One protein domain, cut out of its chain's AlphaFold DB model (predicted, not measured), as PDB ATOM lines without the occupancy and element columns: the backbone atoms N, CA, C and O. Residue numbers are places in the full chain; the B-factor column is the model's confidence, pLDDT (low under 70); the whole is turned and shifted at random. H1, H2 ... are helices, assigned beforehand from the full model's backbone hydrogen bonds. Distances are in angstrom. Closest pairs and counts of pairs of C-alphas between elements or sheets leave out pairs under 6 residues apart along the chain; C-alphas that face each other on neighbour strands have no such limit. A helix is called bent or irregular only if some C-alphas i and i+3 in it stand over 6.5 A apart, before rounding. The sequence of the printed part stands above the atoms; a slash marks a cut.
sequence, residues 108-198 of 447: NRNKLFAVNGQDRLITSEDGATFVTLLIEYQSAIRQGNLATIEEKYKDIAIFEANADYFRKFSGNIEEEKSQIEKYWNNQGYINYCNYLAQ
ATOM      1  N   ASN A 108     -32.427  -4.500 178.650       90.81
ATOM      2  CA  ASN A 108     -33.237  -3.397 179.149       90.81
ATOM      3  C   ASN A 108     -34.474  -3.175 178.273       90.81
ATOM      4  O   ASN A 108     -35.579  -3.065 178.801       90.81
ATOM      5  N   ARG A 109     -34.309  -3.207 176.942       93.56
ATOM      6  CA  ARG A 109     -35.429  -3.143 175.989       93.56
ATOM      7  C   ARG A 109     -36.489  -4.196 176.302       93.56
ATOM      8  O   ARG A 109     -37.673  -3.870 176.377       93.56
ATOM      9  N   ASN A 110     -36.070  -5.438 176.525       91.12
ATOM     10  CA  ASN A 110     -36.973  -6.544 176.837       91.12
ATOM     11  C   ASN A 110     -37.624  -6.381 178.219       91.12
ATOM     12  O   ASN A 110     -38.814  -6.658 178.372       91.12
ATOM     13  N   LYS A 111     -36.877  -5.890 179.221       89.50
ATOM     14  CA  LYS A 111     -37.418  -5.611 180.560       89.50
ATOM     15  C   LYS A 111     -38.524  -4.554 180.505       89.50
ATOM     16  O   LYS A 111     -39.596  -4.775 181.059       89.50
ATOM     17  N   LEU A 112     -38.287  -3.439 179.815       91.19
ATOM     18  CA  LEU A 112     -39.244  -2.333 179.713       91.19
ATOM     19  C   LEU A 112     -40.454  -2.655 178.826       91.19
ATOM     20  O   LEU A 112     -41.482  -1.989 178.933       91.19
ATOM     21  N   PHE A 113     -40.378  -3.696 177.994       90.38
ATOM     22  CA  PHE A 113     -41.543  -4.219 177.281       90.38
ATOM     23  C   PHE A 113     -42.496  -5.018 178.184       90.38
ATOM     24  O   PHE A 113     -43.692  -5.072 177.908       90.38
ATOM     25  N   ALA A 114     -41.959  -5.670 179.222       78.88
ATOM     26  CA  ALA A 114     -42.491  -6.910 179.781       78.88
ATOM     27  C   ALA A 114     -44.015  -6.938 180.011       78.88
ATOM     28  O   ALA A 114     -44.594  -6.075 180.675       78.88
ATOM     29  N   VAL A 115     -44.619  -8.028 179.519       61.84
ATOM     30  CA  VAL A 115     -45.997  -8.469 179.788       61.84
ATOM     31  C   VAL A 115     -45.939  -9.530 180.877       61.84
ATOM     32  O   VAL A 115     -46.050 -10.722 180.592       61.84
ATOM     33  N   ASN A 116     -45.692  -9.143 182.124       49.44
ATOM     34  CA  ASN A 116     -45.675 -10.124 183.210       49.44
ATOM     35  C   ASN A 116     -47.093 -10.377 183.729       49.44
ATOM     36  O   ASN A 116     -47.430 -10.077 184.868       49.44
ATOM     37  N   GLY A 117     -47.917 -10.990 182.882       47.00
ATOM     38  CA  GLY A 117     -49.056 -11.767 183.344       47.00
ATOM     39  C   GLY A 117     -48.545 -13.090 183.910       47.00
ATOM     40  O   GLY A 117     -48.272 -13.998 183.136       47.00
ATOM     41  N   GLN A 118     -48.351 -13.165 185.233       41.00
ATOM     42  CA  GLN A 118     -48.917 -14.213 186.110       41.00
ATOM     43  C   GLN A 118     -48.209 -14.401 187.462       41.00
ATOM     44  O   GLN A 118     -48.857 -14.939 188.345       41.00
ATOM     45  N   ASP A 119     -46.978 -13.927 187.695       37.97
ATOM     46  CA  ASP A 119     -46.318 -14.176 189.004       37.97
ATOM     47  C   ASP A 119     -45.362 -13.083 189.501       37.97
ATOM     48  O   ASP A 119     -44.637 -13.254 190.482       37.97
ATOM     49  N   ARG A 120     -45.369 -11.912 188.866       42.25
ATOM     50  CA  ARG A 120     -44.754 -10.731 189.465       42.25
ATOM     51  C   ARG A 120     -45.870  -9.783 189.835       42.25
ATOM     52  O   ARG A 120     -46.392  -9.069 188.986       42.25
ATOM     53  N   LEU A 121     -46.226  -9.788 191.123       36.72
ATOM     54  CA  LEU A 121     -46.632  -8.549 191.778       36.72
ATOM     55  C   LEU A 121     -45.687  -7.482 191.234       36.72
ATOM     56  O   LEU A 121     -44.475  -7.646 191.378       36.72
ATOM     57  N   ILE A 122     -46.229  -6.483 190.537       41.41
ATOM     58  CA  ILE A 122     -45.503  -5.259 190.223       41.41
ATOM     59  C   ILE A 122     -45.056  -4.755 191.590       41.41
ATOM     60  O   ILE A 122     -45.840  -4.172 192.339       41.41
ATOM     61  N   THR A 123     -43.841  -5.111 191.997       39.22
ATOM     62  CA  THR A 123     -43.249  -4.497 193.165       39.22
ATOM     63  C   THR A 123     -43.054  -3.044 192.768       39.22
ATOM     64  O   THR A 123     -42.805  -2.726 191.604       39.22
ATOM     65  N   SER A 124     -43.160  -2.139 193.731       46.09
ATOM     66  CA  SER A 124     -42.882  -0.715 193.524       46.09
ATOM     67  C   SER A 124     -41.476  -0.428 192.964       46.09
ATOM     68  O   SER A 124     -41.166   0.724 192.701       46.09
ATOM     69  N   GLU A 125     -40.627  -1.452 192.814       47.69
ATOM     70  CA  GLU A 125     -39.259  -1.394 192.294       47.69
ATOM     71  C   GLU A 125     -39.146  -1.664 190.779       47.69
ATOM     72  O   GLU A 125     -38.086  -1.418 190.203       47.69
ATOM     73  N   ASP A 126     -40.178  -2.212 190.121       57.81
ATOM     74  CA  ASP A 126     -40.074  -2.664 188.721       57.81
ATOM     75  C   ASP A 126     -40.425  -1.596 187.668       57.81
ATOM     76  O   ASP A 126     -40.255  -1.852 186.471       57.81
ATOM     77  N   GLY A 127     -40.812  -0.393 188.101       70.25
ATOM     78  CA  GLY A 127     -41.114   0.733 187.220       70.25
ATOM     79  C   GLY A 127     -42.323   0.514 186.311       70.25
ATOM     80  O   GLY A 127     -42.972  -0.535 186.308       70.25
ATOM     81  N   ALA A 128     -42.656   1.530 185.518       84.44
ATOM     82  CA  ALA A 128     -43.708   1.415 184.513       84.44
ATOM     83  C   ALA A 128     -43.176   0.707 183.253       84.44
ATOM     84  O   ALA A 128     -42.191   1.146 182.665       84.44
ATOM     85  N   THR A 129     -43.841  -0.360 182.793       91.12
ATOM     86  CA  THR A 129     -43.516  -1.017 181.507       91.12
ATOM     87  C   THR A 129     -44.429  -0.530 180.384       91.12
ATOM     88  O   THR A 129     -45.563  -0.115 180.627       91.12
ATOM     89  N   PHE A 130     -43.967  -0.632 179.134       94.12
ATOM     90  CA  PHE A 130     -44.718  -0.201 177.952       94.12
ATOM     91  C   PHE A 130     -46.115  -0.831 177.882       94.12
ATOM     92  O   PHE A 130     -47.108  -0.133 177.681       94.12
ATOM     93  N   VAL A 131     -46.211  -2.147 178.095       92.25
ATOM     94  CA  VAL A 131     -47.491  -2.863 178.007       92.25
ATOM     95  C   VAL A 131     -48.394  -2.553 179.201       92.25
ATOM     96  O   VAL A 131     -49.597  -2.392 179.008       92.25
ATOM     97  N   THR A 132     -47.844  -2.387 180.408       90.31
ATOM     98  CA  THR A 132     -48.643  -2.006 181.590       90.31
ATOM     99  C   THR A 132     -49.289  -0.638 181.398       90.31
ATOM    100  O   THR A 132     -50.495  -0.490 181.590       90.31
ATOM    101  N   LEU A 133     -48.509   0.337 180.918       92.94
ATOM    102  CA  LEU A 133     -49.018   1.663 180.572       92.94
ATOM    103  C   LEU A 133     -50.119   1.569 179.510       92.94
ATOM    104  O   LEU A 133     -51.137   2.249 179.615       92.94
ATOM    105  N   LEU A 134     -49.934   0.732 178.481       94.06
ATOM    106  CA  LEU A 134     -50.908   0.592 177.396       94.06
ATOM    107  C   LEU A 134     -52.231  -0.006 177.898       94.06
ATOM    108  O   LEU A 134     -53.300   0.478 177.525       94.06
ATOM    109  N   ILE A 135     -52.168  -1.016 178.772       91.88
ATOM    110  CA  ILE A 135     -53.344  -1.626 179.414       91.88
ATOM    111  C   ILE A 135     -54.107  -0.586 180.239       91.88
ATOM    112  O   ILE A 135     -55.321  -0.435 180.071       91.88
ATOM    113  N   GLU A 136     -53.413   0.143 181.114       92.31
ATOM    114  CA  GLU A 136     -54.021   1.180 181.955       92.31
ATOM    115  C   GLU A 136     -54.637   2.306 181.109       92.31
ATOM    116  O   GLU A 136     -55.768   2.722 181.374       92.31
ATOM    117  N   TYR A 137     -53.952   2.743 180.049       94.19
ATOM    118  CA  TYR A 137     -54.447   3.774 179.136       94.19
ATOM    119  C   TYR A 137     -55.728   3.341 178.408       94.19
ATOM    120  O   TYR A 137     -56.725   4.065 178.410       94.19
ATOM    121  N   GLN A 138     -55.761   2.124 177.856       93.44
ATOM    122  CA  GLN A 138     -56.958   1.574 177.206       93.44
ATOM    123  C   GLN A 138     -58.128   1.403 178.183       93.44
ATOM    124  O   GLN A 138     -59.283   1.665 177.838       93.44
ATOM    125  N   SER A 139     -57.840   0.991 179.419       91.94
ATOM    126  CA  SER A 139     -58.844   0.905 180.482       91.94
ATOM    127  C   SER A 139     -59.447   2.279 180.793       91.94
ATOM    128  O   SER A 139     -60.670   2.421 180.842       91.94
ATOM    129  N   ALA A 140     -58.608   3.312 180.912       93.56
ATOM    130  CA  ALA A 140     -59.054   4.679 181.154       93.56
ATOM    131  C   ALA A 140     -59.916   5.232 180.007       93.56
ATOM    132  O   ALA A 140     -60.934   5.868 180.284       93.56
ATOM    133  N   ILE A 141     -59.587   4.937 178.741       92.81
ATOM    134  CA  ILE A 141     -60.434   5.302 177.589       92.81
ATOM    135  C   ILE A 141     -61.833   4.693 177.733       92.81
ATOM    136  O   ILE A 141     -62.828   5.408 177.626       92.81
ATOM    137  N   ARG A 142     -61.930   3.389 178.028       93.25
ATOM    138  CA  ARG A 142     -63.226   2.695 178.183       93.25
ATOM    139  C   ARG A 142     -64.059   3.239 179.342       93.25
ATOM    140  O   ARG A 142     -65.282   3.173 179.295       93.25
ATOM    141  N   GLN A 143     -63.400   3.769 180.368       95.31
ATOM    142  CA  GLN A 143     -64.041   4.378 181.534       95.31
ATOM    143  C   GLN A 143     -64.350   5.874 181.352       95.31
ATOM    144  O   GLN A 143     -64.952   6.469 182.239       95.31
ATOM    145  N   GLY A 144     -63.941   6.496 180.239       94.44
ATOM    146  CA  GLY A 144     -64.106   7.937 180.019       94.44
ATOM    147  C   GLY A 144     -63.152   8.819 180.838       94.44
ATOM    148  O   GLY A 144     -63.417  10.005 181.006       94.44
ATOM    149  N   ASN A 145     -62.034   8.271 181.326       95.44
ATOM    150  CA  ASN A 145     -61.075   8.928 182.227       95.44
ATOM    151  C   ASN A 145     -59.780   9.380 181.519       95.44
ATOM    152  O   ASN A 145     -58.703   9.369 182.116       95.44
ATOM    153  N   LEU A 146     -59.868   9.764 180.239       92.69
ATOM    154  CA  LEU A 146     -58.696  10.058 179.405       92.69
ATOM    155  C   LEU A 146     -57.822  11.198 179.964       92.69
ATOM    156  O   LEU A 146     -56.613  11.043 180.086       92.69
ATOM    157  N   ALA A 147     -58.430  12.316 180.365       93.31
ATOM    158  CA  ALA A 147     -57.681  13.463 180.887       93.31
ATOM    159  C   ALA A 147     -56.890  13.111 182.160       93.31
ATOM    160  O   ALA A 147     -55.751  13.532 182.330       93.31
ATOM    161  N   THR A 148     -57.477  12.292 183.037       93.50
ATOM    162  CA  THR A 148     -56.841  11.857 184.286       93.50
ATOM    163  C   THR A 148     -55.635  10.959 184.028       93.50
ATOM    164  O   THR A 148     -54.622  11.092 184.711       93.50
ATOM    165  N   ILE A 149     -55.729  10.033 183.064       93.00
ATOM    166  CA  ILE A 149     -54.620   9.116 182.774       93.00
ATOM    167  C   ILE A 149     -53.473   9.824 182.046       93.00
ATOM    168  O   ILE A 149     -52.317   9.549 182.352       93.00
ATOM    169  N   GLU A 150     -53.775  10.768 181.148       92.44
ATOM    170  CA  GLU A 150     -52.748  11.579 180.479       92.44
ATOM    171  C   GLU A 150     -52.005  12.459 181.490       92.44
ATOM    172  O   GLU A 150     -50.777  12.480 181.496       92.44
ATOM    173  N   GLU A 151     -52.720  13.091 182.425       92.75
ATOM    174  CA  GLU A 151     -52.093  13.869 183.499       92.75
ATOM    175  C   GLU A 151     -51.242  12.995 184.438       92.75
ATOM    176  O   GLU A 151     -50.161  13.412 184.850       92.75
ATOM    177  N   LYS A 152     -51.684  11.765 184.752       91.50
ATOM    178  CA  LYS A 152     -50.908  10.802 185.562       91.50
ATOM    179  C   LYS A 152     -49.588  10.418 184.885       91.50
ATOM    180  O   LYS A 152     -48.610  10.146 185.578       91.50
ATOM    181  N   TYR A 153     -49.569  10.334 183.556       92.38
ATOM    182  CA  TYR A 153     -48.449   9.786 182.789       92.38
ATOM    183  C   TYR A 153     -47.551  10.821 182.121       92.38
ATOM    184  O   TYR A 153     -46.528  10.429 181.563       92.38
ATOM    185  N   LYS A 154     -47.869  12.113 182.227       89.62
ATOM    186  CA  LYS A 154     -47.103  13.203 181.602       89.62
ATOM    187  C   LYS A 154     -45.609  13.229 181.954       89.62
ATOM    188  O   LYS A 154     -44.801  13.758 181.202       89.62
ATOM    189  N   ASP A 155     -45.244  12.668 183.107       87.38
ATOM    190  CA  ASP A 155     -43.861  12.610 183.594       87.38
ATOM    191  C   ASP A 155     -43.210  11.227 183.362       87.38
ATOM    192  O   ASP A 155     -42.062  11.003 183.744       87.38
ATOM    193  N   ILE A 156     -43.917  10.280 182.727       91.69
ATOM    194  CA  ILE A 156     -43.405   8.943 182.406       91.69
ATOM    195  C   ILE A 156     -42.817   8.950 180.994       91.69
ATOM    196  O   ILE A 156     -43.537   8.948 179.995       91.69
ATOM    197  N   ALA A 157     -41.488   8.868 180.905       94.50
ATOM    198  CA  ALA A 157     -40.752   8.969 179.645       94.50
ATOM    199  C   ALA A 157     -41.200   7.966 178.566       94.50
ATOM    200  O   ALA A 157     -41.277   8.321 177.392       94.50
ATOM    201  N   ILE A 158     -41.530   6.723 178.941       95.94
ATOM    202  CA  ILE A 158     -42.023   5.708 177.992       95.94
ATOM    203  C   ILE A 158     -43.339   6.151 177.343       95.94
ATOM    204  O   ILE A 158     -43.510   5.947 176.138       95.94
ATOM    205  N   PHE A 159     -44.247   6.737 178.130       95.56
ATOM    206  CA  PHE A 159     -45.544   7.204 177.657       95.56
ATOM    207  C   PHE A 159     -45.374   8.410 176.735       95.56
ATOM    208  O   PHE A 159     -45.786   8.338 175.582       95.56
ATOM    209  N   GLU A 160     -44.690   9.461 177.192       96.44
ATOM    210  CA  GLU A 160     -44.486  10.690 176.410       96.44
ATOM    211  C   GLU A 160     -43.793  10.418 175.072       96.44
ATOM    212  O   GLU A 160     -44.264  10.842 174.015       96.44
ATOM    213  N   ALA A 161     -42.734   9.604 175.081       97.38
ATOM    214  CA  ALA A 161     -42.013   9.233 173.868       97.38
ATOM    215  C   ALA A 161     -42.870   8.464 172.847       97.38
ATOM    216  O   ALA A 161     -42.536   8.398 171.664       97.38
ATOM    217  N   ASN A 162     -43.959   7.839 173.297       98.19
ATOM    218  CA  ASN A 162     -44.812   6.982 172.485       98.19
ATOM    219  C   ASN A 162     -46.274   7.440 172.451       98.19
ATOM    220  O   ASN A 162     -47.116   6.682 171.973       98.19
ATOM    221  N   ALA A 163     -46.591   8.658 172.899       96.50
ATOM    222  CA  ALA A 163     -47.967   9.117 173.108       96.50
ATOM    223  C   ALA A 163     -48.854   8.946 171.860       96.50
ATOM    224  O   ALA A 163     -50.013   8.541 171.950       96.50
ATOM    225  N   ASP A 164     -48.288   9.164 170.672       96.94
ATOM    226  CA  ASP A 164     -48.960   8.939 169.391       96.94
ATOM    227  C   ASP A 164     -49.414   7.491 169.182       96.94
ATOM    228  O   ASP A 164     -50.498   7.260 168.646       96.94
ATOM    229  N   TYR A 165     -48.596   6.515 169.584       97.50
ATOM    230  CA  TYR A 165     -48.963   5.103 169.515       97.50
ATOM    231  C   TYR A 165     -50.103   4.801 170.485       97.50
ATOM    232  O   TYR A 165     -51.099   4.207 170.083       97.50
ATOM    233  N   PHE A 166     -50.000   5.276 171.730       96.12
ATOM    234  CA  PHE A 166     -51.026   5.081 172.759       96.12
ATOM    235  C   PHE A 166     -52.390   5.620 172.317       96.12
ATOM    236  O   PHE A 166     -53.388   4.910 172.419       96.12
ATOM    237  N   ARG A 167     -52.426   6.837 171.756       94.69
ATOM    238  CA  ARG A 167     -53.655   7.486 171.264       94.69
ATOM    239  C   ARG A 167     -54.273   6.791 170.050       94.69
ATOM    240  O   ARG A 167     -55.488   6.839 169.879       94.69
ATOM    241  N   LYS A 168     -53.451   6.200 169.176       95.62
ATOM    242  CA  LYS A 168     -53.910   5.540 167.936       95.62
ATOM    243  C   LYS A 168     -54.250   4.067 168.138       95.62
ATOM    244  O   LYS A 168     -55.011   3.509 167.348       95.62
ATOM    245  N   PHE A 169     -53.683   3.428 169.156       93.94
ATOM    246  CA  PHE A 169     -53.943   2.029 169.445       93.94
ATOM    247  C   PHE A 169     -55.410   1.842 169.859       93.94
ATOM    248  O   PHE A 169     -55.899   2.475 170.791       93.94
ATOM    249  N   SER A 170     -56.116   0.972 169.144       90.25
ATOM    250  CA  SER A 170     -57.525   0.620 169.396       90.25
ATOM    251  C   SER A 170     -57.753  -0.895 169.419       90.25
ATOM    252  O   SER A 170     -58.889  -1.353 169.536       90.25
ATOM    253  N   GLY A 171     -56.667  -1.663 169.309       86.06
ATOM    254  CA  GLY A 171     -56.674  -3.114 169.248       86.06
ATOM    255  C   GLY A 171     -56.903  -3.794 170.594       86.06
ATOM    256  O   GLY A 171     -56.883  -3.176 171.664       86.06
ATOM    257  N   ASN A 172     -57.084  -5.111 170.549       90.88
ATOM    258  CA  ASN A 172     -57.037  -5.948 171.745       90.88
ATOM    259  C   ASN A 172     -55.573  -6.303 172.049       90.88
ATOM    260  O   ASN A 172     -54.905  -6.938 171.238       90.88
ATOM    261  N   ILE A 173     -55.079  -5.908 173.227       88.38
ATOM    262  CA  ILE A 173     -53.674  -6.085 173.634       88.38
ATOM    263  C   ILE A 173     -53.237  -7.555 173.605       88.38
ATOM    264  O   ILE A 173     -52.114  -7.839 173.195       88.38
ATOM    265  N   GLU A 174     -54.110  -8.488 173.992       87.69
ATOM    266  CA  GLU A 174     -53.768  -9.917 173.997       87.69
ATOM    267  C   GLU A 174     -53.708 -10.499 172.581       87.69
ATOM    268  O   GLU A 174     -52.818 -11.287 172.262       87.69
ATOM    269  N   GLU A 175     -54.614 -10.072 171.701       90.19
ATOM    270  CA  GLU A 175     -54.659 -10.532 170.307       90.19
ATOM    271  C   GLU A 175     -53.534  -9.907 169.466       90.19
ATOM    272  O   GLU A 175     -52.974 -10.550 168.578       90.19
ATOM    273  N   GLU A 176     -53.158  -8.664 169.769       93.00
ATOM    274  CA  GLU A 176     -52.178  -7.882 169.012       93.00
ATOM    275  C   GLU A 176     -50.792  -7.832 169.664       93.00
ATOM    276  O   GLU A 176     -49.917  -7.092 169.205       93.00
ATOM    277  N   LYS A 177     -50.535  -8.655 170.687       90.69
ATOM    278  CA  LYS A 177     -49.263  -8.682 171.432       90.69
ATOM    279  C   LYS A 177     -48.030  -8.717 170.527       90.69
ATOM    280  O   LYS A 177     -47.085  -7.965 170.749       90.69
ATOM    281  N   SER A 178     -48.046  -9.539 169.474       92.62
ATOM    282  CA  SER A 178     -46.931  -9.632 168.520       92.62
ATOM    283  C   SER A 178     -46.718  -8.337 167.720       92.62
ATOM    284  O   SER A 178     -45.580  -7.966 167.435       92.62
ATOM    285  N   GLN A 179     -47.791  -7.618 167.379       95.06
ATOM    286  CA  GLN A 179     -47.694  -6.331 166.685       95.06
ATOM    287  C   GLN A 179     -47.178  -5.236 167.623       95.06
ATOM    288  O   GLN A 179     -46.331  -4.438 167.221       95.06
ATOM    289  N   ILE A 180     -47.636  -5.243 168.877       95.69
ATOM    290  CA  ILE A 180     -47.170  -4.346 169.940       95.69
ATOM    291  C   ILE A 180     -45.673  -4.557 170.206       95.69
ATOM    292  O   ILE A 180     -44.901  -3.599 170.223       95.69
ATOM    293  N   GLU A 181     -45.234  -5.810 170.326       95.38
ATOM    294  CA  GLU A 181     -43.820  -6.166 170.485       95.38
ATOM    295  C   GLU A 181     -42.983  -5.739 169.280       95.38
ATOM    296  O   GLU A 181     -41.911  -5.147 169.425       95.38
ATOM    297  N   LYS A 182     -43.496  -5.970 168.067       97.00
ATOM    298  CA  LYS A 182     -42.844  -5.525 166.834       97.00
ATOM    299  C   LYS A 182     -42.712  -4.002 166.782       97.00
ATOM    300  O   LYS A 182     -41.680  -3.513 166.325       97.00
ATOM    301  N   TYR A 183     -43.721  -3.254 167.226       97.94
ATOM    302  CA  TYR A 183     -43.632  -1.798 167.337       97.94
ATOM    303  C   TYR A 183     -42.554  -1.394 168.345       97.94
ATOM    304  O   TYR A 183     -41.675  -0.601 168.010       97.94
ATOM    305  N   TRP A 184     -42.584  -1.961 169.552       97.44
ATOM    306  CA  TRP A 184     -41.628  -1.635 170.606       97.44
ATOM    307  C   TRP A 184     -40.181  -1.868 170.168       97.44
ATOM    308  O   TRP A 184     -39.348  -0.967 170.276       97.44
ATOM    309  N   ASN A 185     -39.902  -3.042 169.602       96.25
ATOM    310  CA  ASN A 185     -38.556  -3.431 169.193       96.25
ATOM    311  C   ASN A 185     -38.015  -2.602 168.021       96.25
ATOM    312  O   ASN A 185     -36.818  -2.334 167.982       96.25
ATOM    313  N   ASN A 186     -38.873  -2.184 167.085       96.75
ATOM    314  CA  ASN A 186     -38.433  -1.460 165.887       96.75
ATOM    315  C   ASN A 186     -38.487   0.064 166.024       96.75
ATOM    316  O   ASN A 186     -37.787   0.754 165.292       96.75
ATOM    317  N   GLN A 187     -39.339   0.595 166.904       97.88
ATOM    318  CA  GLN A 187     -39.598   2.033 166.988       97.88
ATOM    319  C   GLN A 187     -39.793   2.514 168.425       97.88
ATOM    320  O   GLN A 187     -39.197   3.516 168.809       97.88
ATOM    321  N   GLY A 188     -40.605   1.823 169.228       97.81
ATOM    322  CA  GLY A 188     -41.023   2.341 170.532       97.81
ATOM    323  C   GLY A 188     -39.874   2.539 171.524       97.81
ATOM    324  O   GLY A 188     -39.800   3.576 172.188       97.81
ATOM    325  N   TYR A 189     -38.928   1.598 171.566       97.69
ATOM    326  CA  TYR A 189     -37.737   1.720 172.408       97.69
ATOM    327  C   TYR A 189     -36.777   2.805 171.911       97.69
ATOM    328  O   TYR A 189     -36.207   3.543 172.713       97.69
ATOM    329  N   ILE A 190     -36.635   2.940 170.587       96.88
ATOM    330  CA  ILE A 190     -35.823   3.994 169.965       96.88
ATOM    331  C   ILE A 190     -36.406   5.367 170.304       96.88
ATOM    332  O   ILE A 190     -35.660   6.269 170.677       96.88
ATOM    333  N   ASN A 191     -37.732   5.522 170.232       97.62
ATOM    334  CA  ASN A 191     -38.412   6.754 170.625       97.62
ATOM    335  C   ASN A 191     -38.135   7.103 172.085       97.62
ATOM    336  O   ASN A 191     -37.775   8.240 172.373       97.62
ATOM    337  N   TYR A 192     -38.262   6.130 172.990       97.44
ATOM    338  CA  TYR A 192     -37.961   6.312 174.410       97.44
ATOM    339  C   TYR A 192     -36.509   6.759 174.640       97.44
ATOM    340  O   TYR A 192     -36.278   7.763 175.309       97.44
ATOM    341  N   CYS A 193     -35.536   6.095 174.012       96.94
ATOM    342  CA  CYS A 193     -34.129   6.487 174.104       96.94
ATOM    343  C   CYS A 193     -33.899   7.907 173.558       96.94
ATOM    344  O   CYS A 193     -33.307   8.746 174.234       96.94
ATOM    345  N   ASN A 194     -34.423   8.214 172.367       95.06
ATOM    346  CA  ASN A 194     -34.303   9.542 171.759       95.06
ATOM    347  C   ASN A 194     -34.976  10.631 172.605       95.06
ATOM    348  O   ASN A 194     -34.477  11.750 172.649       95.06
ATOM    349  N   TYR A 195     -36.091  10.326 173.275       96.12
ATOM    350  CA  TYR A 195     -36.750  11.248 174.195       96.12
ATOM    351  C   TYR A 195     -35.850  11.570 175.392       96.12
ATOM    352  O   TYR A 195     -35.627  12.738 175.694       96.12
ATOM    353  N   LEU A 196     -35.226  10.556 176.002       96.19
ATOM    354  CA  LEU A 196     -34.256  10.760 177.082       96.19
ATOM    355  C   LEU A 196     -33.009  11.546 176.645       96.19
ATOM    356  O   LEU A 196     -32.365  12.174 177.483       96.19
ATOM    357  N   ALA A 197     -32.654  11.558 175.358       95.12
ATOM    358  CA  ALA A 197     -31.524  12.352 174.864       95.12
ATOM    359  C   ALA A 197     -31.809  13.861 174.834       95.12
ATOM    360  O   ALA A 197     -30.866  14.653 174.821       95.12
ATOM    361  N   GLN A 198     -33.079  14.274 174.845       93.31
ATOM    362  CA  GLN A 198     -33.460  15.678 174.703       93.31
ATOM    363  C   GLN A 198     -33.112  16.497 175.948       93.31
ATOM    364  O   GLN A 198     -33.257  16.049 177.086       93.31
TER     365      GLN A 198
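This is residues 108 to 198 of the 447 residues of a protein of Legionella maceachernii (UniProt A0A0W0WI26). Reading from the first residue, you meet a short helix, H1, then a wide loop, then a helical hairpin of H2 and H3, with H4 packed on H2. The bent helix H5 runs across beyond the open end of this hairpin, its second arm, H5b, packing on residues 157 to 162 of H4, and H1 sits with its last residue, Phe 113, close to Phe 130 at the start of H2 and to Trp 184 in the later part of H5a. The printed part has 91 residues with five named helices in the order H1, H2, H3, H4, H5 and no named strand, and its class is all helix. It is compact and rounded, with a radius of gyration of the C-alphas of 12.7 A and spans of 34 by 32 by 28 A.

Find C-alpha 108 at (-33.237, -3.397, 179.149); there H1 begins, residues 108 to 113. H2 takes residues 130 to 142, 18.7 A from C-alpha 130 at (-44.718, -0.201, 177.952). H3 is residues 146 to 153, 10.8 A long. H4, residues 157 to 168, spans 17.9 A and is irregular: C-alphas 161 and 164 are 8.3 A apart. H5, residues 177 to 197, was assigned as one helix by its hydrogen bonds but is bent, with C-alphas 186 and 189 7.3 A apart. Its arms are H5a, residues 177 to 186, 14.1 A long, and H5b, residues 189 to 197, ending at C-alpha 197 at (-31.524, 12.352, 174.864).

Start at the hub, H2, which touches three helices. H1 and H2 only just touch, with 3 pairs of C-alphas within 8 A, the closest being Phe 113 and Phe 130 at 5.2 A. H2 and H3 form a hairpin, a shallow tilt of 24 degrees, opposite ways; their closest C-alphas, Ala 140 and Leu 146, are 5.7 A apart. H2 and H4 touch at a steep tilt of 46 degrees, closest at the C-alphas of Leu 134 and Phe 166, 6.5 A. H4 touches H5b with residues 157 to 162 alone, closest at the C-alphas of Ala 161 and Tyr 192, 5.0 A. H1 and H5a only just touch, with 3 pairs within 8 A, the closest C-alphas being Phe 113 and Trp 184 at 7.2 A. The helix packing is part aligned, part crossed: of five touching pairs, three are at a shallow tilt. Every O i to N i+4 pair is within hydrogen-bond range in H1, H2, H3, H5a and H5b, and 6 of 8 in H4.

The two farthest C-alphas, Gln 118 and Gln 198, are 35.5 A apart. The printed part has no cut. The link from H1 to H2 is long, 16 residues. Look for pLDDT under 70 at residues 115 to 126; the mean of the printed part is 86.9.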